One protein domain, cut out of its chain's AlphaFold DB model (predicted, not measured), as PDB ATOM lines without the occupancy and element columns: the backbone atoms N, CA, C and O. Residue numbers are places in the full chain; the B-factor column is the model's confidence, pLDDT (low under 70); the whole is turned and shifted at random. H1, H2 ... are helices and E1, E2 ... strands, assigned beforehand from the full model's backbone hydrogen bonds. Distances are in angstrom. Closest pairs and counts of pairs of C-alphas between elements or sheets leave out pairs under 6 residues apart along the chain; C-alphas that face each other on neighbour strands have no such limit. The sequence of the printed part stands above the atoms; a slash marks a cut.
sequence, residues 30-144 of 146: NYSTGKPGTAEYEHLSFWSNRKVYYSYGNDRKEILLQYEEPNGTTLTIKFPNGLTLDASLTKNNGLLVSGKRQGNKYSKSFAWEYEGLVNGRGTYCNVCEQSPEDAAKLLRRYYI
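Overview. This is residues 30 to 144 of the 146 residues of an uncharacterized protein of Sphingobacteriales bacterium (UniProt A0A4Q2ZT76). Eight strands, E1 to E8, make a closed barrel, and one helix, H1, packs slantwise on its outside. The long link between E8 and H1, residues 113 to 131, loops away from the barrel and folds back to H1. The 115 printed residues have eight named strands, then one named helix; the strands follow chain order round the ring as a meander, each the antiparallel neighbour of the one before, and E8 pairs with E1. The class is mostly strand, with under half of the residues in named elements. The whole is compact, with a radius of gyration of the C-alphas of 14.0 A and spans of 46 by 31 by 25 A.

Arrangement. E1, residues 30 to 33, and E2, residues 42 to 47, are antiparallel neighbours, with N 31 and O 44 within hydrogen-bond range at 2.9 A; E2 and E3, residues 52 to 56, are antiparallel neighbours too, with N 43 and O 55 within hydrogen-bond range at 2.8 A. E4, residues 61 to 67, is staggered: its residues 61 to 65 pair with E3, N 54 and O 63 at 2.9 A, and 66 to 67 with E5, residues 74 to 78, N 78 and O 66 at 2.8 A. E6, residues 84 to 89, pairs with E5, N 75 and O 87 at 2.8 A, and with E7, residues 95 to 99, N 86 and O 98 at 2.8 A. E8, residues 107 to 112, pairs with E7, N 95 and O 110 at 2.8 A, and with E1, N 32 and O 111 at 2.9 A. H1, residues 132 to 142, is on the barrel, at a height over the sheet of 7.8 A; its O i to N i+4 pairs are each within range. It is only just over E1, with 3 C-alphas, at 46 degrees on the local plane.

Along the chain. E1 begins at C-alpha 30 (8.183, 1.245, 35.189). E4 measures 19.2 A, E6 17.0 A and H1 15.6 A, ending at C-alpha 142 (7.769, -9.032, 44.698).

Size, cuts and confidence. The C-alphas of Gln 102 and Gly 120 are farthest apart, 46.7 A. The printed part has no cut. Residues 100 to 104 have pLDDT under 70.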
ATOM      1  N   ASN A  30       7.266   0.170  35.547       97.88
ATOM      2  CA  ASN A  30       8.183   1.245  35.189       97.88
ATOM      3  C   ASN A  30       7.801   2.535  35.907       97.88
ATOM      4  O   ASN A  30       6.623   2.887  36.009       97.88
ATOM      5  N   TYR A  31       8.811   3.222  36.423       98.31
ATOM      6  CA  TYR A  31       8.660   4.462  37.164       98.31
ATOM      7  C   TYR A  31       9.727   5.445  36.724       98.31
ATOM      8  O   TYR A  31      10.903   5.096  36.737       98.31
ATOM      9  N   SER A  32       9.351   6.674  36.389       97.69
ATOM     10  CA  SER A  32      10.296   7.678  35.910       97.69
ATOM     11  C   SER A  32      10.130   9.036  36.579       97.69
ATOM     12  O   SER A  32       9.118   9.356  37.211       97.69
ATOM     13  N   THR A  33      11.183   9.836  36.469       97.31
ATOM     14  CA  THR A  33      11.193  11.260  36.787       97.31
ATOM     15  C   THR A  33      11.990  11.996  35.711       97.31
ATOM     16  O   THR A  33      12.834  11.405  35.034       97.31
ATOM     17  N   GLY A  34      11.707  13.282  35.518       94.88
ATOM     18  CA  GLY A  34      12.236  14.033  34.377       94.88
ATOM     19  C   GLY A  34      11.527  13.684  33.063       94.88
ATOM     20  O   GLY A  34      10.381  13.233  33.066       94.88
ATOM     21  N   LYS A  35      12.181  13.952  31.927       92.69
ATOM     22  CA  LYS A  35      11.631  13.699  30.586       92.69
ATOM     23  C   LYS A  35      12.575  12.792  29.796       92.69
ATOM     24  O   LYS A  35      13.766  13.079  29.790       92.69
ATOM     25  N   PRO A  36      12.079  11.763  29.088       89.75
ATOM     26  CA  PRO A  36      12.922  10.931  28.234       89.75
ATOM     27  C   PRO A  36      13.785  11.765  27.279       89.75
ATOM     28  O   PRO A  36      13.304  12.724  26.672       89.75
ATOM     29  N   GLY A  37      15.062  11.398  27.155       89.44
ATOM     30  CA  GLY A  37      16.032  12.118  26.328       89.44
ATOM     31  C   GLY A  37      16.633  13.376  26.968       89.44
ATOM     32  O   GLY A  37      17.327  14.109  26.268       89.44
ATOM     33  N   THR A  38      16.392  13.636  28.262       94.38
ATOM     34  CA  THR A  38      17.032  14.739  29.007       94.38
ATOM     35  C   THR A  38      17.990  14.247  30.095       94.38
ATOM     36  O   THR A  38      17.970  13.083  30.500       94.38
ATOM     37  N   ALA A  39      18.861  15.141  30.574       94.75
ATOM     38  CA  ALA A  39      19.919  14.795  31.520       94.75
ATOM     39  C   ALA A  39      19.343  14.458  32.902       94.75
ATOM     40  O   ALA A  39      19.954  13.730  33.680       94.75
ATOM     41  N   GLU A  40      18.149  14.974  33.181       94.19
ATOM     42  CA  GLU A  40      17.382  14.773  34.401       94.19
ATOM     43  C   GLU A  40      16.503  13.519  34.350       94.19
ATOM     44  O   GLU A  40      15.853  13.216  35.352       94.19
ATOM     45  N   TYR A  41      16.443  12.815  33.209       96.31
ATOM     46  CA  TYR A  41      15.687  11.574  33.100       96.31
ATOM     47  C   TYR A  41      16.296  10.509  33.996       96.31
ATOM     48  O   TYR A  41      17.480  10.176  33.880       96.31
ATOM     49  N   GLU A  42      15.455   9.933  34.840       97.31
ATOM     50  CA  GLU A  42      15.770   8.724  35.576       97.31
ATOM     51  C   GLU A  42      14.572   7.791  35.544       97.31
ATOM     52  O   GLU A  42      13.420   8.223  35.612       97.31
ATOM     53  N   HIS A  43      14.854   6.501  35.480       97.88
ATOM     54  CA  HIS A  43      13.864   5.461  35.299       97.88
ATOM     55  C   HIS A  43      14.234   4.237  36.130       97.88
ATOM     56  O   HIS A  43      15.384   3.811  36.138       97.88
ATOM     57  N   LEU A  44      13.256   3.666  36.822       98.25
ATOM     58  CA  LEU A  44      13.364   2.435  37.587       98.25
ATOM     59  C   LEU A  44      12.392   1.403  37.023       98.25
ATOM     60  O   LEU A  44      11.188   1.645  36.940       98.25
ATOM     61  N   SER A  45      12.924   0.230  36.694       98.12
ATOM     62  CA  SER A  45      12.182  -0.868  36.084       98.12
ATOM     63  C   SER A  45      12.190  -2.085  37.001       98.12
ATOM     64  O   SER A  45      13.245  -2.680  37.238       98.12
ATOM     65  N   PHE A  46      11.025  -2.462  37.527       97.88
ATOM     66  CA  PHE A  46      10.853  -3.562  38.478       97.88
ATOM     67  C   PHE A  46      10.195  -4.757  37.803       97.88
ATOM     68  O   PHE A  46       9.000  -4.749  37.507       97.88
ATOM     69  N   TRP A  47      10.962  -5.819  37.595       97.50
ATOM     70  CA  TRP A  47      10.484  -7.015  36.914       97.50
ATOM     71  C   TRP A  47       9.905  -8.031  37.899       97.50
ATOM     72  O   TRP A  47      10.444  -8.267  38.974       97.50
ATOM     73  N   SER A  48       8.841  -8.720  37.517       96.19
ATOM     74  CA  SER A  48       8.259  -9.837  38.286       96.19
ATOM     75  C   SER A  48       9.234 -10.998  38.548       96.19
ATOM     76  O   SER A  48       9.045 -11.757  39.492       96.19
ATOM     77  N   ASN A  49      10.313 -11.108  37.764       94.69
ATOM     78  CA  ASN A  49      11.407 -12.064  37.971       94.69
ATOM     79  C   ASN A  49      12.473 -11.577  38.975       94.69
ATOM     80  O   ASN A  49      13.562 -12.147  39.021       94.69
ATOM     81  N   ARG A  50      12.171 -10.532  39.756       93.88
ATOM     82  CA  ARG A  50      13.049  -9.972  40.790       93.88
ATOM     83  C   ARG A  50      14.314  -9.270  40.258       93.88
ATOM     84  O   ARG A  50      15.306  -9.172  40.971       93.88
ATOM     85  N   LYS A  51      14.292  -8.752  39.023       97.06
ATOM     86  CA  LYS A  51      15.330  -7.843  38.496       97.06
ATOM     87  C   LYS A  51      14.895  -6.382  38.587       97.06
ATOM     88  O   LYS A  51      13.777  -6.045  38.200       97.06
ATOM     89  N   VAL A  52      15.805  -5.517  39.034       97.88
ATOM     90  CA  VAL A  52      15.597  -4.065  39.097       97.88
ATOM     91  C   VAL A  52      16.629  -3.381  38.217       97.88
ATOM     92  O   VAL A  52      17.824  -3.572  38.426       97.88
ATOM     93  N   TYR A  53      16.185  -2.581  37.256       98.25
ATOM     94  CA  TYR A  53      17.072  -1.765  36.428       98.25
ATOM     95  C   TYR A  53      16.885  -0.293  36.745       98.25
ATOM     96  O   TYR A  53      15.782   0.142  37.075       98.25
ATOM     97  N   TYR A  54      17.970   0.459  36.621       97.88
ATOM     98  CA  TYR A  54      17.960   1.909  36.642       97.88
ATOM     99  C   TYR A  54      18.501   2.429  35.318       97.88
ATOM    100  O   TYR A  54      19.607   2.061  34.921       97.88
ATOM    101  N   SER A  55      17.732   3.281  34.651       97.44
ATOM    102  CA  SER A  55      18.136   3.947  33.416       97.44
ATOM    103  C   SER A  55      18.213   5.458  33.640       97.44
ATOM    104  O   SER A  55      17.369   6.003  34.347       97.44
ATOM    105  N   TYR A  56      19.198   6.149  33.062       95.94
ATOM    106  CA  TYR A  56      19.383   7.585  33.309       95.94
ATOM    107  C   TYR A  56      20.049   8.358  32.165       95.94
ATOM    108  O   TYR A  56      20.790   7.799  31.346       95.94
ATOM    109  N   GLY A  57      19.815   9.673  32.172       93.44
ATOM    110  CA  GLY A  57      20.417  10.654  31.273       93.44
ATOM    111  C   GLY A  57      19.897  10.608  29.832       93.44
ATOM    112  O   GLY A  57      19.052   9.786  29.477       93.44
ATOM    113  N   ASN A  58      20.456  11.485  28.990       91.19
ATOM    114  CA  ASN A  58      20.048  11.667  27.590       91.19
ATOM    115  C   ASN A  58      20.086  10.363  26.779       91.19
ATOM    116  O   ASN A  58      19.172  10.083  26.010       91.19
ATOM    117  N   ASP A  59      21.129   9.557  26.991       91.12
ATOM    118  CA  ASP A  59      21.392   8.340  26.214       91.12
ATOM    119  C   ASP A  59      20.751   7.082  26.827       91.12
ATOM    120  O   ASP A  59      21.048   5.970  26.393       91.12
ATOM    121  N   ARG A  60      19.916   7.236  27.869       89.44
ATOM    122  CA  ARG A  60      19.259   6.136  28.600       89.44
ATOM    123  C   ARG A  60      20.246   5.025  28.985       89.44
ATOM    124  O   ARG A  60      20.008   3.844  28.733       89.44
ATOM    125  N   LYS A  61      21.365   5.396  29.617       94.69
ATOM    126  CA  LYS A  61      22.326   4.415  30.147       94.69
ATOM    127  C   LYS A  61      21.616   3.546  31.169       94.69
ATOM    128  O   LYS A  61      20.961   4.094  32.046       94.69
ATOM    129  N   GLU A  62      21.764   2.231  31.077       96.75
ATOM    130  CA  GLU A  62      21.076   1.281  31.950       96.75
ATOM    131  C   GLU A  62      22.065   0.507  32.821       96.75
ATOM    132  O   GLU A  62      23.123   0.076  32.362       96.75
ATOM    133  N   ILE A  63      21.700   0.320  34.086       97.38
ATOM    134  CA  ILE A  63      22.432  -0.506  35.040       97.38
ATOM    135  C   ILE A  63      21.474  -1.448  35.766       97.38
ATOM    136  O   ILE A  63      20.361  -1.075  36.138       97.38
ATOM    137  N   LEU A  64      21.930  -2.677  36.000       98.12
ATOM    138  CA  LEU A  64      21.248  -3.617  36.882       98.12
ATOM    139  C   LEU A  64      21.554  -3.249  38.337       98.12
ATOM    140  O   LEU A  64      22.714  -3.099  38.723       98.12
ATOM    141  N   LEU A  65      20.506  -3.126  39.142       97.62
ATOM    142  CA  LEU A  65      20.591  -2.826  40.561       97.62
ATOM    143  C   LEU A  65      20.456  -4.097  41.395       97.62
ATOM    144  O   LEU A  65      19.785  -5.060  41.015       97.62
ATOM    145  N   GLN A  66      21.059  -4.063  42.578       97.00
ATOM    146  CA  GLN A  66      20.771  -5.018  43.642       97.00
ATOM    147  C   GLN A  66      19.804  -4.386  44.642       97.00
ATOM    148  O   GLN A  66      19.603  -3.171  44.651       97.00
ATOM    149  N   TYR A  67      19.210  -5.193  45.509       94.94
ATOM    150  CA  TYR A  67      18.368  -4.697  46.589       94.94
ATOM    151  C   TYR A  67      18.405  -5.653  47.785       94.94
ATOM    152  O   TYR A  67      18.786  -6.818  47.655       94.94
ATOM    153  N   GLU A  68      18.045  -5.148  48.958       92.56
ATOM    154  CA  GLU A  68      17.860  -5.945  50.174       92.56
ATOM    155  C   GLU A  68      16.398  -6.362  50.322       92.56
ATOM    156  O   GLU A  68      15.496  -5.689  49.820       92.56
ATOM    157  N   GLU A  69      16.154  -7.469  51.026       87.38
ATOM    158  CA  GLU A  69      14.787  -7.856  51.375       87.38
ATOM    159  C   GLU A  69      14.079  -6.698  52.106       87.38
ATOM    160  O   GLU A  69      14.697  -6.019  52.934       87.38
ATOM    161  N   PRO A  70      12.800  -6.438  51.788       84.62
ATOM    162  CA  PRO A  70      12.109  -5.263  52.288       84.62
ATOM    163  C   PRO A  70      11.989  -5.276  53.807       84.62
ATOM    164  O   PRO A  70      11.644  -6.292  54.417       84.62
ATOM    165  N   ASN A  71      12.183  -4.103  54.404       81.75
ATOM    166  CA  ASN A  71      11.861  -3.850  55.799       81.75
ATOM    167  C   ASN A  71      10.538  -3.074  55.858       81.75
ATOM    168  O   ASN A  71      10.500  -1.857  55.650       81.75
ATOM    169  N   GLY A  72       9.440  -3.805  56.062       85.31
ATOM    170  CA  GLY A  72       8.087  -3.267  55.943       85.31
ATOM    171  C   GLY A  72       7.828  -2.723  54.537       85.31
ATOM    172  O   GLY A  72       8.048  -3.408  53.536       85.31
ATOM    173  N   THR A  73       7.406  -1.461  54.464       88.50
ATOM    174  CA  THR A  73       6.982  -0.795  53.222       88.50
ATOM    175  C   THR A  73       8.124  -0.200  52.393       88.50
ATOM    176  O   THR A  73       7.867   0.483  51.397       88.50
ATOM    177  N   THR A  74       9.375  -0.437  52.793       91.06
ATOM    178  CA  THR A  74      10.563   0.147  52.163       91.06
ATOM    179  C   THR A  74      11.455  -0.932  51.561       91.06
ATOM    180  O   THR A  74      11.798  -1.913  52.223       91.06
ATOM    181  N   LEU A  75      11.855  -0.718  50.308       94.12
ATOM    182  CA  LEU A  75      12.855  -1.496  49.588       94.12
ATOM    183  C   LEU A  75      14.178  -0.730  49.578       94.12
ATOM    184  O   LEU A  75      14.241   0.381  49.057       94.12
ATOM    185  N   THR A  76      15.248  -1.336  50.075       94.12
ATOM    186  CA  THR A  76      16.584  -0.740  50.006       94.12
ATOM    187  C   THR A  76      17.285  -1.185  48.719       94.12
ATOM    188  O   THR A  76      17.603  -2.359  48.551       94.12
ATOM    189  N   ILE A  77      17.526  -0.249  47.802       94.75
ATOM    190  CA  ILE A  77      18.181  -0.429  46.500       94.75
ATOM    191  C   ILE A  77      19.674  -0.106  46.621       94.75
ATOM    192  O   ILE A  77      20.058   0.901  47.218       94.75
ATOM    193  N   LYS A  78      20.519  -0.934  46.005       94.50
ATOM    194  CA  LYS A  78      21.980  -0.819  45.987       94.50
ATOM    195  C   LYS A  78      22.494  -0.627  44.567       94.50
ATOM    196  O   LYS A  78      22.297  -1.474  43.693       94.50
ATOM    197  N   PHE A  79      23.203   0.473  44.370       94.31
ATOM    198  CA  PHE A  79      23.896   0.781  43.130       94.31
ATOM    199  C   PHE A  79      25.284   0.122  43.116       94.31
ATOM    200  O   PHE A  79      25.902  -0.027  44.175       94.31
ATOM    201  N   PRO A  80      25.832  -0.202  41.931       94.38
ATOM    202  CA  PRO A  80      27.168  -0.792  41.805       94.38
ATOM    203  C   PRO A  80      28.302   0.046  42.418       94.38
ATOM    204  O   PRO A  80      29.333  -0.494  42.799       94.38
ATOM    205  N   ASN A  81      28.114   1.362  42.542       90.50
ATOM    206  CA  ASN A  81      29.080   2.282  43.151       90.50
ATOM    207  C   ASN A  81      28.991   2.354  44.692       90.50
ATOM    208  O   ASN A  81      29.646   3.198  45.300       90.50
ATOM    209  N   GLY A  82      28.160   1.524  45.329       89.31
ATOM    210  CA  GLY A  82      27.967   1.509  46.780       89.31
ATOM    211  C   GLY A  82      26.982   2.555  47.311       89.31
ATOM    212  O   GLY A  82      26.793   2.639  48.528       89.31
ATOM    213  N   LEU A  83      26.334   3.341  46.440       89.62
ATOM    214  CA  LEU A  83      25.197   4.171  46.832       89.62
ATOM    215  C   LEU A  83      24.007   3.276  47.194       89.62
ATOM    216  O   LEU A  83      23.640   2.369  46.447       89.62
ATOM    217  N   THR A  84      23.370   3.591  48.316       92.19
ATOM    218  CA  THR A  84      22.164   2.909  48.782       92.19
ATOM    219  C   THR A  84      21.031   3.913  48.935       92.19
ATOM    220  O   THR A  84      21.203   4.936  49.608       92.19
ATOM    221  N   LEU A  85      19.883   3.607  48.335       93.31
ATOM    222  CA  LEU A  85      18.667   4.414  48.384       93.31
ATOM    223  C   LEU A  85      17.492   3.564  48.863       93.31
ATOM    224  O   LEU A  85      17.393   2.391  48.525       93.31
ATOM    225  N   ASP A  86      16.587   4.170  49.614       93.25
ATOM    226  CA  ASP A  86      15.345   3.553  50.054       93.25
ATOM    227  C   ASP A  86      14.213   3.977  49.113       93.25
ATOM    228  O   ASP A  86      14.044   5.161  48.825       93.25
ATOM    229  N   ALA A  87      13.442   3.008  48.627       94.75
ATOM    230  CA  ALA A  87      12.287   3.204  47.765       94.75
ATOM    231  C   ALA A  87      11.008   2.760  48.484       94.75
ATOM    232  O   ALA A  87      10.940   1.666  49.047       94.75
ATOM    233  N   SER A  88       9.975   3.598  48.446       94.62
ATOM    234  CA  SER A  88       8.675   3.313  49.061       94.62
ATOM    235  C   SER A  88       7.531   3.765  48.161       94.62
ATOM    236  O   SER A  88       7.622   4.779  47.468       94.62
ATOM    237  N   LEU A  89       6.438   3.000  48.161       95.62
ATOM    238  CA  LEU A  89       5.231   3.384  47.435       95.62
ATOM    239  C   LEU A  89       4.544   4.565  48.127       95.62
ATOM    240  O   LEU A  89       4.304   4.556  49.334       95.62
ATOM    241  N   THR A  90       4.167   5.557  47.333       94.94
ATOM    242  CA  THR A  90       3.364   6.705  47.760       94.94
ATOM    243  C   THR A  90       1.866   6.385  47.698       94.94
ATOM    244  O   THR A  90       1.447   5.378  47.122       94.94
ATOM    245  N   LYS A  91       1.025   7.268  48.258       92.31
ATOM    246  CA  LYS A  91      -0.443   7.119  48.211       92.31
ATOM    247  C   LYS A  91      -1.007   7.097  46.783       92.31
ATOM    248  O   LYS A  91      -2.007   6.432  46.552       92.31
ATOM    249  N   ASN A  92      -0.336   7.757  45.840       93.94
ATOM    250  CA  ASN A  92      -0.761   7.855  44.440       93.94
ATOM    251  C   ASN A  92      -0.094   6.789  43.557       93.94
ATOM    252  O   ASN A  92       0.130   7.023  42.374       93.94
ATOM    253  N   ASN A  93       0.300   5.651  44.140       95.31
ATOM    254  CA  ASN A  93       0.969   4.536  43.463       95.31
ATOM    255  C   ASN A  93       2.321   4.864  42.794       95.31
ATOM    256  O   ASN A  93       2.900   3.971  42.184       95.31
ATOM    257  N   GLY A  94       2.857   6.082  42.944       96.50
ATOM    258  CA  GLY A  94       4.231   6.446  42.567       96.50
ATOM    259  C   GLY A  94       5.271   5.954  43.578       96.50
ATOM    260  O   GLY A  94       4.907   5.439  44.638       96.50
ATOM    261  N   LEU A  95       6.553   6.173  43.294       96.56
ATOM    262  CA  LEU A  95       7.673   5.825  44.171       96.56
ATOM    263  C   LEU A  95       8.346   7.070  44.739       96.56
ATOM    264  O   LEU A  95       8.691   7.987  44.003       96.56
ATOM    265  N   LEU A  96       8.588   7.076  46.045       95.94
ATOM    266  CA  LEU A  96       9.521   8.002  46.674       95.94
ATOM    267  C   LEU A  96      10.847   7.275  46.878       95.94
ATOM    268  O   LEU A  96      10.869   6.236  47.540       95.94
ATOM    269  N   VAL A  97      11.926   7.828  46.326       95.19
ATOM    270  CA  VAL A  97      13.285   7.290  46.451       95.19
ATOM    271  C   VAL A  97      14.160   8.303  47.177       95.19
ATOM    272  O   VAL A  97      14.305   9.438  46.714       95.19
ATOM    273  N   SER A  98      14.753   7.912  48.302       93.19
ATOM    274  CA  SER A  98      15.546   8.810  49.145       93.19
ATOM    275  C   SER A  98      16.795   8.152  49.737       93.19
ATOM    276  O   SER A  98      16.884   6.937  49.892       93.19
ATOM    277  N   GLY A  99      17.813   8.960  50.037       87.69
ATOM    278  CA  GLY A  99      19.047   8.490  50.671       87.69
ATOM    279  C   GLY A  99      18.919   8.360  52.192       87.69
ATOM    280  O   GLY A  99      18.413   9.261  52.855       87.69
ATOM    281  N   LYS A 100      19.442   7.264  52.762       67.00
ATOM    282  CA  LYS A 100      19.401   6.990  54.215       67.00
ATOM    283  C   LYS A 100      20.547   7.622  55.020       67.00
ATOM    284  O   LYS A 100      20.431   7.809  56.228       67.00
ATOM    285  N   ARG A 101      21.691   7.907  54.382       56.66
ATOM    286  CA  ARG A 101      22.900   8.400  55.070       56.66
ATOM    287  C   ARG A 101      22.850   9.916  55.273       56.66
ATOM    288  O   ARG A 101      22.648  10.660  54.314       56.66
ATOM    289  N   GLN A 102      23.088  10.346  56.516       42.91
ATOM    290  CA  GLN A 102      23.256  11.749  56.909       42.91
ATOM    291  C   GLN A 102      24.215  12.457  55.936       42.91
ATOM    292  O   GLN A 102      25.381  12.089  55.827       42.91
ATOM    293  N   GLY A 103      23.687  13.432  55.191       53.84
ATOM    294  CA  GLY A 103      24.414  14.217  54.185       53.84
ATOM    295  C   GLY A 103      23.888  14.067  52.754       53.84
ATOM    296  O   GLY A 103      24.089  14.969  51.941       53.84
ATOM    297  N   ASN A 104      23.164  12.987  52.438       54.88
ATOM    298  CA  ASN A 104      22.655  12.767  51.087       54.88
ATOM    299  C   ASN A 104      21.280  13.438  50.910       54.88
ATOM    300  O   ASN A 104      20.261  12.910  51.344       54.88
ATOM    301  N   LYS A 105      21.244  14.614  50.266       73.75
ATOM    302  CA  LYS A 105      20.009  15.375  49.958       73.75
ATOM    303  C   LYS A 105      19.153  14.741  48.850       73.75
ATOM    304  O   LYS A 105      18.240  15.381  48.337       73.75
ATOM    305  N   TYR A 106      19.463  13.513  48.439       85.94
ATOM    306  CA  TYR A 106      18.725  12.847  47.381       85.94
ATOM    307  C   TYR A 106      17.342  12.431  47.886       85.94
ATOM    308  O   TYR A 106      17.218  11.589  48.776       85.94
ATOM    309  N   SER A 107      16.311  13.036  47.305       92.25
ATOM    310  CA  SER A 107      14.909  12.690  47.498       92.25
ATOM    311  C   SER A 107      14.173  13.034  46.211       92.25
ATOM    312  O   SER A 107      14.104  14.206  45.833       92.25
ATOM    313  N   LYS A 108      13.686  12.019  45.498       95.19
ATOM    314  CA  LYS A 108      12.965  12.192  44.235       95.19
ATOM    315  C   LYS A 108      11.702  11.349  44.216       95.19
ATOM    316  O   LYS A 108      11.696  10.197  44.652       95.19
ATOM    317  N   SER A 109      10.646  11.940  43.673       96.88
ATOM    318  CA  SER A 109       9.409  11.241  43.357       96.88
ATOM    319  C   SER A 109       9.460  10.762  41.913       96.88
ATOM    320  O   SER A 109       9.734  11.546  41.001       96.88
ATOM    321  N   PHE A 110       9.170   9.483  41.721       98.12
ATOM    322  CA  PHE A 110       9.031   8.834  40.431       98.12
ATOM    323  C   PHE A 110       7.551   8.510  40.216       98.12
ATOM    324  O   PHE A 110       6.915   7.845  41.042       98.12
ATOM    325  N   ALA A 111       6.989   9.001  39.118       97.75
ATOM    326  CA  ALA A 111       5.639   8.651  38.703       97.75
ATOM    327  C   ALA A 111       5.666   7.310  37.964       97.75
ATOM    328  O   ALA A 111       6.690   6.938  37.402       97.75
ATOM    329  N   TRP A 112       4.553   6.575  37.971       97.56
ATOM    330  CA  TRP A 112       4.409   5.427  37.077       97.56
ATOM    331  C   TRP A 112       4.506   5.897  35.620       97.56
ATOM    332  O   TRP A 112       3.879   6.891  35.249       97.56
ATOM    333  N   GLU A 113       5.298   5.192  34.820       95.19
ATOM    334  CA  GLU A 113       5.526   5.501  33.411       95.19
ATOM    335  C   GLU A 113       4.763   4.507  32.532       95.19
ATOM    336  O   GLU A 113       5.008   3.299  32.566       95.19
ATOM    337  N   TYR A 114       3.825   5.030  31.741       92.88
ATOM    338  CA  TYR A 114       3.128   4.247  30.731       92.88
ATOM    339  C   TYR A 114       4.042   3.996  29.528       92.88
ATOM    340  O   TYR A 114       4.504   4.935  28.884       92.88
ATOM    341  N   GLU A 115       4.237   2.724  29.190       89.12
ATOM    342  CA  GLU A 115       5.014   2.279  28.032       89.12
ATOM    343  C   GLU A 115       4.062   1.577  27.050       89.12
ATOM    344  O   GLU A 115       3.638   0.436  27.258       89.12
ATOM    345  N   GLY A 116       3.663   2.272  25.987       87.06
ATOM    346  CA  GLY A 116       2.691   1.763  25.022       87.06
ATOM    347  C   GLY A 116       2.291   2.795  23.970       87.06
ATOM    348  O   GLY A 116       3.023   3.744  23.699       87.06
ATOM    349  N   LEU A 117       1.123   2.602  23.351       85.44
ATOM    350  CA  LEU A 117       0.641   3.500  22.300       85.44
ATOM    351  C   LEU A 117       0.290   4.879  22.860       85.44
ATOM    352  O   LEU A 117      -0.563   5.003  23.735       85.44
ATOM    353  N   VAL A 118       0.845   5.925  22.255       79.75
ATOM    354  CA  VAL A 118       0.447   7.310  22.527       79.75
ATOM    355  C   VAL A 118      -0.327   7.819  21.320       79.75
ATOM    356  O   VAL A 118       0.206   7.879  20.212       79.75
ATOM    357  N   ASN A 119      -1.608   8.148  21.511       84.12
ATOM    358  CA  ASN A 119      -2.507   8.590  20.435       84.12
ATOM    359  C   ASN A 119      -2.515   7.634  19.220       84.12
ATOM    360  O   ASN A 119      -2.484   8.068  18.068       84.12
ATOM    361  N   GLY A 120      -2.490   6.321  19.479       80.81
ATOM    362  CA  GLY A 120      -2.495   5.283  18.443       80.81
ATOM    363  C   GLY A 120      -1.168   5.085  17.698       80.81
ATOM    364  O   GLY A 120      -1.127   4.304  16.752       80.81
ATOM    365  N   ARG A 121      -0.080   5.757  18.099       78.00
ATOM    366  CA  ARG A 121       1.264   5.596  17.514       78.00
ATOM    367  C   ARG A 121       2.196   4.865  18.483       78.00
ATOM    368  O   ARG A 121       2.200   5.168  19.673       78.00
ATOM    369  N   GLY A 122       2.995   3.928  17.967       80.62
ATOM    370  CA  GLY A 122       3.959   3.127  18.737       80.62
ATOM    371  C   GLY A 122       3.663   1.624  18.690       80.62
ATOM    372  O   GLY A 122       3.030   1.132  17.759       80.62
ATOM    373  N   THR A 123       4.100   0.882  19.706       82.00
ATOM    374  CA  THR A 123       3.757  -0.537  19.900       82.00
ATOM    375  C   THR A 123       3.385  -0.767  21.358       82.00
ATOM    376  O   THR A 123       3.964  -0.153  22.251       82.00
ATOM    377  N   TYR A 124       2.409  -1.639  21.612       84.38
ATOM    378  CA  TYR A 124       2.066  -2.033  22.975       84.38
ATOM    379  C   TYR A 124       3.240  -2.751  23.647       84.38
ATOM    380  O   TYR A 124       3.759  -3.738  23.121       84.38
ATOM    381  N   CYS A 125       3.611  -2.313  24.851       88.06
ATOM    382  CA  CYS A 125       4.495  -3.097  25.700       88.06
ATOM    383  C   CYS A 125       3.683  -4.177  26.428       88.06
ATOM    384  O   CYS A 125       3.115  -3.946  27.492       88.06
ATOM    385  N   ASN A 126       3.651  -5.390  25.874       88.31
ATOM    386  CA  ASN A 126       2.882  -6.506  26.448       88.31
ATOM    387  C   ASN A 126       3.373  -6.942  27.840       88.31
ATOM    388  O   ASN A 126       2.608  -7.501  28.636       88.31
ATOM    389  N   VAL A 127       4.652  -6.705  28.134       92.81
ATOM    390  CA  VAL A 127       5.259  -7.017  29.435       92.81
ATOM    391  C   VAL A 127       5.056  -5.895  30.451       92.81
ATOM    392  O   VAL A 127       5.099  -6.161  31.647       92.81
ATOM    393  N   CYS A 128       4.790  -4.664  30.021       94.56
ATOM    394  CA  CYS A 128       4.625  -3.539  30.931       94.56
ATOM    395  C   CYS A 128       3.252  -3.582  31.602       94.56
ATOM    396  O   CYS A 128       2.248  -3.973  30.991       94.56
ATOM    397  N   GLU A 129       3.208  -3.178  32.865       96.19
ATOM    398  CA  GLU A 129       1.944  -2.940  33.548       96.19
ATOM    399  C   GLU A 129       1.205  -1.772  32.893       96.19
ATOM    400  O   GLU A 129       1.804  -0.760  32.530       96.19
ATOM    401  N   GLN A 130      -0.104  -1.943  32.708       93.62
ATOM    402  CA  GLN A 130      -0.941  -1.021  31.930       93.62
ATOM    403  C   GLN A 130      -1.629   0.038  32.798       93.62
ATOM    404  O   GLN A 130      -2.279   0.937  32.270       93.62
ATOM    405  N   SER A 131      -1.495  -0.066  34.122       95.31
ATOM    406  CA  SER A 131      -2.068   0.865  35.088       95.31
ATOM    407  C   SER A 131      -1.106   1.106  36.260       95.31
ATOM    408  O   SER A 131      -0.309   0.219  36.603       95.31
ATOM    409  N   PRO A 132      -1.178   2.277  36.919       96.69
ATOM    410  CA  PRO A 132      -0.404   2.537  38.128       96.69
ATOM    411  C   PRO A 132      -0.806   1.608  39.287       96.69
ATOM    412  O   PRO A 132       0.031   1.263  40.126       96.69
ATOM    413  N   GLU A 133      -2.062   1.156  39.339       97.31
ATOM    414  CA  GLU A 133      -2.552   0.205  40.339       97.31
ATOM    415  C   GLU A 133      -1.875  -1.161  40.201       97.31
ATOM    416  O   GLU A 133      -1.419  -1.725  41.203       97.31
ATOM    417  N   ASP A 134      -1.776  -1.681  38.974       96.62
ATOM    418  CA  ASP A 134      -1.136  -2.970  38.696       96.62
ATOM    419  C   ASP A 134       0.377  -2.898  38.910       96.62
ATOM    420  O   ASP A 134       0.952  -3.793  39.535       96.62
ATOM    421  N   ALA A 135       1.007  -1.784  38.524       97.25
ATOM    422  CA  ALA A 135       2.408  -1.507  38.835       97.25
ATOM    423  C   ALA A 135       2.671  -1.546  40.351       97.25
ATOM    424  O   ALA A 135       3.537  -2.289  40.827       97.25
ATOM    425  N   ALA A 136       1.860  -0.840  41.146       96.62
ATOM    426  CA  ALA A 136       1.980  -0.867  42.600       96.62
ATOM    427  C   ALA A 136       1.690  -2.260  43.188       96.62
ATOM    428  O   ALA A 136       2.275  -2.649  44.203       96.62
ATOM    429  N   LYS A 137       0.794  -3.040  42.571       96.06
ATOM    430  CA  LYS A 137       0.497  -4.423  42.972       96.06
ATOM    431  C   LYS A 137       1.672  -5.362  42.695       96.06
ATOM    432  O   LYS A 137       1.962  -6.205  43.546       96.06
ATOM    433  N   LEU A 138       2.373  -5.192  41.572       96.19
ATOM    434  CA  LEU A 138       3.613  -5.906  41.260       96.19
ATOM    435  C   LEU A 138       4.679  -5.606  42.318       96.19
ATOM    436  O   LEU A 138       5.244  -6.540  42.894       96.19
ATOM    437  N   LEU A 139       4.895  -4.329  42.648       95.75
ATOM    438  CA  LEU A 139       5.859  -3.940  43.680       95.75
ATOM    439  C   LEU A 139       5.528  -4.565  45.036       95.75
ATOM    440  O   LEU A 139       6.398  -5.176  45.653       95.75
ATOM    441  N   ARG A 140       4.263  -4.496  45.466       94.69
ATOM    442  CA  ARG A 140       3.813  -5.117  46.726       94.69
ATOM    443  C   ARG A 140       3.941  -6.643  46.742       94.69
ATOM    444  O   ARG A 140       3.980  -7.256  47.802       94.69
ATOM    445  N   ARG A 141       3.930  -7.286  45.575       93.56
ATOM    446  CA  ARG A 141       4.041  -8.744  45.480       93.56
ATOM    447  C   ARG A 141       5.490  -9.211  45.580       93.56
ATOM    448  O   ARG A 141       5.746 -10.212  46.240       93.56
ATOM    449  N   TYR A 142       6.410  -8.520  44.911       93.50
ATOM    450  CA  TYR A 142       7.769  -9.032  44.698       93.50
ATOM    451  C   TYR A 142       8.867  -8.274  45.447       93.50
ATOM    452  O   TYR A 142       9.950  -8.828  45.646       93.50
ATOM    453  N   TYR A 143       8.601  -7.034  45.860       93.94
ATOM    454  CA  TYR A 143       9.637  -6.115  46.331       93.94
ATOM    455  C   TYR A 143       9.335  -5.467  47.674       93.94
ATOM    456  O   TYR A 143      10.252  -5.277  48.455       93.94
ATOM    457  N   ILE A 144       8.080  -5.125  47.955       90.81
ATOM    458  CA  ILE A 144       7.685  -4.376  49.151       90.81
ATOM    459  C   ILE A 144       6.631  -5.186  49.893       90.81
ATOM    460  O   ILE A 144       5.640  -5.578  49.288       90.81
TER     461      ILE A 144